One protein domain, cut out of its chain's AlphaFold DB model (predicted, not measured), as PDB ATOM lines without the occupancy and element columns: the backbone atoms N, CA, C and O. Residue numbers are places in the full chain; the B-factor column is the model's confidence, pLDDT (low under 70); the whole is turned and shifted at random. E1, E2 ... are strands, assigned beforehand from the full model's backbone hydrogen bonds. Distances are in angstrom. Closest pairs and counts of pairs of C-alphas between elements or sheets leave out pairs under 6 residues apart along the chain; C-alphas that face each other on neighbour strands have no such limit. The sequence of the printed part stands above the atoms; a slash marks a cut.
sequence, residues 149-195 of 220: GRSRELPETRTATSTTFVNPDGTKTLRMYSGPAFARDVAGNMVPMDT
ATOM      1  N   GLY A 149      35.179 -16.725 -21.370       94.81
ATOM      2  CA  GLY A 149      36.599 -16.822 -21.018       94.81
ATOM      3  C   GLY A 149      36.921 -17.626 -19.751       94.81
ATOM      4  O   GLY A 149      38.096 -17.878 -19.493       94.81
ATOM      5  N   ARG A 150      35.919 -18.051 -18.966       95.62
ATOM      6  CA  ARG A 150      36.124 -18.845 -17.738       95.62
ATOM      7  C   ARG A 150      35.483 -20.228 -17.787       95.62
ATOM      8  O   ARG A 150      36.012 -21.152 -17.174       95.62
ATOM      9  N   SER A 151      34.378 -20.387 -18.508       97.38
ATOM     10  CA  SER A 151      33.794 -21.699 -18.771       97.38
ATOM     11  C   SER A 151      34.651 -22.466 -19.776       97.38
ATOM     12  O   SER A 151      35.050 -21.934 -20.813       97.38
ATOM     13  N   ARG A 152      34.933 -23.733 -19.473       98.00
ATOM     14  CA  ARG A 152      35.753 -24.613 -20.310       98.00
ATOM     15  C   ARG A 152      34.871 -25.604 -21.051       98.00
ATOM     16  O   ARG A 152      34.069 -26.297 -20.437       98.00
ATOM     17  N   GLU A 153      35.040 -25.698 -22.359       97.38
ATOM     18  CA  GLU A 153      34.333 -26.684 -23.175       97.38
ATOM     19  C   GLU A 153      34.755 -28.130 -22.841       97.38
ATOM     20  O   GLU A 153      35.907 -28.370 -22.475       97.38
ATOM     21  N   LEU A 154      33.827 -29.083 -22.995       97.44
ATOM     22  CA  LEU A 154      34.050 -30.534 -22.927       97.44
ATOM     23  C   LEU A 154      33.861 -31.182 -24.315       97.44
ATOM     24  O   LEU A 154      32.756 -31.655 -24.624       97.44
ATOM     25  N   PRO A 155      34.894 -31.196 -25.181       95.62
ATOM     26  CA  PRO A 155      34.793 -31.689 -26.557       95.62
ATOM     27  C   PRO A 155      34.297 -33.135 -26.678       95.62
ATOM     28  O   PRO A 155      33.593 -33.467 -27.627       95.62
ATOM     29  N   GLU A 156      34.615 -33.985 -25.703       95.38
ATOM     30  CA  GLU A 156      34.209 -35.391 -25.634       95.38
ATOM     31  C   GLU A 156      32.696 -35.587 -25.462       95.38
ATOM     32  O   GLU A 156      32.166 -36.654 -25.760       95.38
ATOM     33  N   THR A 157      31.992 -34.545 -25.013       96.31
ATOM     34  CA  THR A 157      30.529 -34.544 -24.852       96.31
ATOM     35  C   THR A 157      29.796 -33.859 -26.005       96.31
ATOM     36  O   THR A 157      28.571 -33.736 -25.960       96.31
ATOM     37  N   ARG A 158      30.520 -33.384 -27.030       97.31
ATOM     38  CA  ARG A 158      29.902 -32.769 -28.209       97.31
ATOM     39  C   ARG A 158      28.984 -33.764 -28.903       97.31
ATOM     40  O   ARG A 158      29.324 -34.931 -29.099       97.31
ATOM     41  N   THR A 159      27.849 -33.258 -29.359       97.25
ATOM     42  CA  THR A 159      26.975 -33.962 -30.298       97.25
ATOM     43  C   THR A 159      26.894 -33.169 -31.598       97.25
ATOM     44  O   THR A 159      27.514 -32.114 -31.726       97.25
ATOM     45  N   ALA A 160      26.150 -33.665 -32.588       95.88
ATOM     46  CA  ALA A 160      25.971 -32.935 -33.841       95.88
ATOM     47  C   ALA A 160      25.348 -31.549 -33.604       95.88
ATOM     48  O   ALA A 160      25.641 -30.615 -34.340       95.88
ATOM     49  N   THR A 161      24.527 -31.408 -32.561       97.56
ATOM     50  CA  THR A 161      23.700 -30.225 -32.292       97.56
ATOM     51  C   THR A 161      23.914 -29.651 -30.894       97.56
ATOM     52  O   THR A 161      23.118 -28.824 -30.446       97.56
ATOM     53  N   SER A 162      24.983 -30.033 -30.185       97.50
ATOM     54  CA  SER A 162      25.246 -29.476 -28.857       97.50
ATOM     55  C   SER A 162      26.712 -29.443 -28.431       97.50
ATOM     56  O   SER A 162      27.545 -30.239 -28.872       97.50
ATOM     57  N   THR A 163      26.991 -28.515 -27.516       98.00
ATOM     58  CA  THR A 163      28.275 -28.335 -26.838       98.00
ATOM     59  C   THR A 163      28.044 -28.199 -25.336       98.00
ATOM     60  O   THR A 163      27.194 -27.412 -24.922       98.00
ATOM     61  N   THR A 164      28.822 -28.906 -24.515       97.81
ATOM     62  CA  THR A 164      28.774 -28.760 -23.051       97.81
ATOM     63  C   THR A 164      29.975 -27.971 -22.550       97.81
ATOM     64  O   THR A 164      31.102 -28.188 -22.996       97.81
ATOM     65  N   PHE A 165      29.738 -27.101 -21.575       98.00
ATOM     66  CA  PHE A 165      30.760 -26.330 -20.881       98.00
ATOM     67  C   PHE A 165      30.728 -26.638 -19.384       98.00
ATOM     68  O   PHE A 165      29.652 -26.804 -18.817       98.00
ATOM     69  N   VAL A 166      31.898 -26.693 -18.748       97.56
ATOM     70  CA  VAL A 166      32.061 -26.682 -17.289       97.56
ATOM     71  C   VAL A 166      32.305 -25.249 -16.851       97.56
ATOM     72  O   VAL A 166      33.224 -24.592 -17.342       97.56
ATOM     73  N   ASN A 167      31.482 -24.777 -15.928       96.44
ATOM     74  CA  ASN A 167      31.552 -23.435 -15.376       96.44
ATOM     75  C   ASN A 167      32.541 -23.378 -14.200       96.44
ATOM     76  O   ASN A 167      32.897 -24.419 -13.641       96.44
ATOM     77  N   PRO A 168      32.992 -22.178 -13.788       95.25
ATOM     78  CA  PRO A 168      33.927 -22.028 -12.667       95.25
ATOM     79  C   PRO A 168      33.412 -22.579 -11.330       95.25
ATOM     80  O   PRO A 168      34.209 -22.954 -10.478       95.25
ATOM     81  N   ASP A 169      32.091 -22.641 -11.158       91.12
ATOM     82  CA  ASP A 169      31.410 -23.209  -9.986       91.12
ATOM     83  C   ASP A 169      31.228 -24.741 -10.062       91.12
ATOM     84  O   ASP A 169      30.606 -25.339  -9.188       91.12
ATOM     85  N   GLY A 170      31.758 -25.389 -11.105       92.50
ATOM     86  CA  GLY A 170      31.649 -26.831 -11.337       92.50
ATOM     87  C   GLY A 170      30.335 -27.277 -11.985       92.50
ATOM     88  O   GLY A 170      30.218 -28.442 -12.374       92.50
ATOM     89  N   THR A 171      29.364 -26.377 -12.157       95.06
ATOM     90  CA  THR A 171      28.124 -26.679 -12.882       95.06
ATOM     91  C   THR A 171      28.392 -26.841 -14.378       95.06
ATOM     92  O   THR A 171      29.456 -26.476 -14.886       95.06
ATOM     93  N   LYS A 172      27.429 -27.419 -15.107       96.12
ATOM     94  CA  LYS A 172      27.523 -27.598 -16.559       96.12
ATOM     95  C   LYS A 172      26.463 -26.778 -17.275       96.12
ATOM     96  O   LYS A 172      25.302 -26.780 -16.876       96.12
ATOM     97  N   THR A 173      26.850 -26.141 -18.374       97.25
ATOM     98  CA  THR A 173      25.920 -25.474 -19.288       97.25
ATOM     99  C   THR A 173      25.929 -26.178 -20.634       97.25
ATOM    100  O   THR A 173      26.986 -26.396 -21.225       97.25
ATOM    101  N   LEU A 174      24.738 -26.529 -21.119       97.50
ATOM    102  CA  LEU A 174      24.533 -27.098 -22.443       97.50
ATOM    103  C   LEU A 174      24.143 -25.984 -23.415       97.50
ATOM    104  O   LEU A 174      23.152 -25.288 -23.207       97.50
ATOM    105  N   ARG A 175      24.899 -25.847 -24.500       97.25
ATOM    106  CA  ARG A 175      24.522 -25.034 -25.654       97.25
ATOM    107  C   ARG A 175      23.927 -25.948 -26.715       97.25
ATOM    108  O   ARG A 175      24.599 -26.878 -27.154       97.25
ATOM    109  N   MET A 176      22.696 -25.673 -27.126       97.69
ATOM    110  CA  MET A 176      22.022 -26.371 -28.222       97.69
ATOM    111  C   MET A 176      22.001 -25.502 -29.478       97.69
ATOM    112  O   MET A 176      21.872 -24.280 -29.398       97.69
ATOM    113  N   TYR A 177      22.110 -26.146 -30.635       95.25
ATOM    114  CA  TYR A 177      21.976 -25.528 -31.949       95.25
ATOM    115  C   TYR A 177      20.696 -26.040 -32.614       95.25
ATOM    116  O   TYR A 177      20.298 -27.187 -32.410       95.25
ATOM    117  N   SER A 178      20.056 -25.203 -33.429       94.44
ATOM    118  CA  SER A 178      18.850 -25.572 -34.184       94.44
ATOM    119  C   SER A 178      19.119 -26.576 -35.312       94.44
ATOM    120  O   SER A 178      18.184 -27.176 -35.834       94.44
ATOM    121  N   GLY A 179      20.386 -26.779 -35.678       92.75
ATOM    122  CA  GLY A 179      20.821 -27.738 -36.686       92.75
ATOM    123  C   GLY A 179      22.245 -28.238 -36.425       92.75
ATOM    124  O   GLY A 179      22.868 -27.832 -35.438       92.75
ATOM    125  N   PRO A 180      22.765 -29.136 -37.281       93.94
ATOM    126  CA  PRO A 180      24.107 -29.680 -37.130       93.94
ATOM    127  C   PRO A 180      25.178 -28.581 -37.165       93.94
ATOM    128  O   PRO A 180      25.289 -27.842 -38.138       93.94
ATOM    129  N   ALA A 181      25.969 -28.490 -36.098       95.31
ATOM    130  CA  ALA A 181      27.127 -27.606 -35.973       95.31
ATOM    131  C   ALA A 181      28.454 -28.384 -35.982       95.31
ATOM    132  O   ALA A 181      29.512 -27.809 -36.236       95.31
ATOM    133  N   PHE A 182      28.405 -29.693 -35.724       95.12
ATOM    134  CA  PHE A 182      29.569 -30.576 -35.681       95.12
ATOM    135  C   PHE A 182      29.328 -31.841 -36.508       95.12
ATOM    136  O   PHE A 182      28.214 -32.367 -36.553       95.12
ATOM    137  N   ALA A 183      30.389 -32.360 -37.121       92.75
ATOM    138  CA  ALA A 183      30.415 -33.625 -37.850       92.75
ATOM    139  C   ALA A 183      31.492 -34.550 -37.272       92.75
ATOM    140  O   ALA A 183      32.439 -34.086 -36.643       92.75
ATOM    141  N   ARG A 184      31.363 -35.861 -37.498       92.69
ATOM    142  CA  ARG A 184      32.448 -36.799 -37.185       92.69
ATOM    143  C   ARG A 184      33.520 -36.737 -38.265       92.69
ATOM    144  O   ARG A 184      33.195 -36.847 -39.447       92.69
ATOM    145  N   ASP A 185      34.774 -36.585 -37.854       88.69
ATOM    146  CA  ASP A 185      35.930 -36.762 -38.731       88.69
ATOM    147  C   ASP A 185      36.212 -38.256 -38.998       88.69
ATOM    148  O   ASP A 185      35.521 -39.149 -38.498       88.69
ATOM    149  N   VAL A 186      37.251 -38.535 -39.791       88.12
ATOM    150  CA  VAL A 186      37.684 -39.907 -40.119       88.12
ATOM    151  C   VAL A 186      38.164 -40.709 -38.904       88.12
ATOM    152  O   VAL A 186      38.168 -41.935 -38.951       88.12
ATOM    153  N   ALA A 187      38.555 -40.035 -37.823       89.31
ATOM    154  CA  ALA A 187      38.952 -40.644 -36.558       89.31
ATOM    155  C   ALA A 187      37.769 -40.773 -35.573       89.31
ATOM    156  O   ALA A 187      37.938 -41.282 -34.467       89.31
ATOM    157  N   GLY A 188      36.566 -40.346 -35.971       90.19
ATOM    158  CA  GLY A 188      35.351 -40.384 -35.162       90.19
ATOM    159  C   GLY A 188      35.173 -39.198 -34.209       90.19
ATOM    160  O   GLY A 188      34.173 -39.173 -33.481       90.19
ATOM    161  N   ASN A 189      36.075 -38.212 -34.212       92.75
ATOM    162  CA  ASN A 189      35.993 -37.027 -33.359       92.75
ATOM    163  C   ASN A 189      34.937 -36.049 -33.871       92.75
ATOM    164  O   ASN A 189      34.777 -35.868 -35.075       92.75
ATOM    165  N   MET A 190      34.259 -35.359 -32.955       93.31
ATOM    166  CA  MET A 190      33.318 -34.293 -33.299       93.31
ATOM    167  C   MET A 190      34.066 -32.991 -33.606       93.31
ATOM    168  O   MET A 190      34.497 -32.268 -32.699       93.31
ATOM    169  N   VAL A 191      34.195 -32.690 -34.896       94.00
ATOM    170  CA  VAL A 191      34.829 -31.478 -35.424       94.00
ATOM    171  C   VAL A 191      33.769 -30.470 -35.881       94.00
ATOM    172  O   VAL A 191      32.706 -30.884 -36.351       94.00
ATOM    173  N   PRO A 192      34.003 -29.155 -35.732       93.31
ATOM    174  CA  PRO A 192      33.081 -28.142 -36.239       93.31
ATOM    175  C   PRO A 192      32.842 -28.313 -37.741       93.31
ATOM    176  O   PRO A 192      33.778 -28.583 -38.495       93.31
ATOM    177  N   MET A 193      31.591 -28.159 -38.175       90.81
ATOM    178  CA  MET A 193      31.279 -28.100 -39.598       90.81
ATOM    179  C   MET A 193      31.832 -26.807 -40.187       90.81
ATOM    180  O   MET A 193      31.644 -25.722 -39.633       90.81
ATOM    181  N   ASP A 194      32.489 -26.928 -41.334       88.31
ATOM    182  CA  ASP A 194      32.929 -25.760 -42.073       88.31
ATOM    183  C   ASP A 194      31.738 -25.087 -42.759       88.31
ATOM    184  O   ASP A 194      31.052 -25.681 -43.593       88.31
ATOM    185  N   THR A 195      31.492 -23.837 -42.383       86.06
ATOM    186  CA  THR A 195      30.447 -22.986 -42.964       86.06
ATOM    187  C   THR A 195      31.001 -22.017 -44.007       86.06
ATOM    188  O   THR A 195      30.228 -21.318 -44.662       86.06
TER     189      THR A 195
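What this domain is: This is residues 149 to 195 of the 220 residues of an uncharacterized protein of Micromonospora sp. Llam0 (UniProt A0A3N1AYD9). With little regular structure, this is two strand hairpins set one after the other along the longest axis, the larger of E1 and E2, the smaller of E3 and E4. Residues 149 to 161 run beside the larger one, where residues 152 to 153 pair antiparallel with residues 165 to 166 of E1. The printed part has 47 residues, of which only 16 are in named elements, four strands in chain order E1, E2, E3, E4 with no named helix, and its class is all strand; it is only just compact, close to loose, with a radius of gyration of the C-alphas of 11.4 A, and its C-alphas span 34 by 24 by 16 A.

Where its parts are: Find C-alpha 162 at (25.246, -29.476, -28.857); E1, residues 162 to 166, runs 13.7 A from there. E2, residues 172 to 176, covers 13.0 A. E3 is residues 182 to 184, and E4, residues 190 to 192, ends at (33.081, -28.142, -36.239).

How they stand to each other: In the hairpin E1 and E2, antiparallel at 161 degrees, look at N 163 and O 175, 2.9 A apart. In the antiparallel hairpin E3 and E4, at 136 degrees, N 191 and O 183 are 2.8 A apart. E1 and E3 are only just apart, at 8.2 A.

The domain as a whole: The C-alphas of Asp 169 and Val 186 are farthest apart, 35.0 A. The printed part has no cut, its three links between strands are tight, and no printed residue is under 70 in pLDDT.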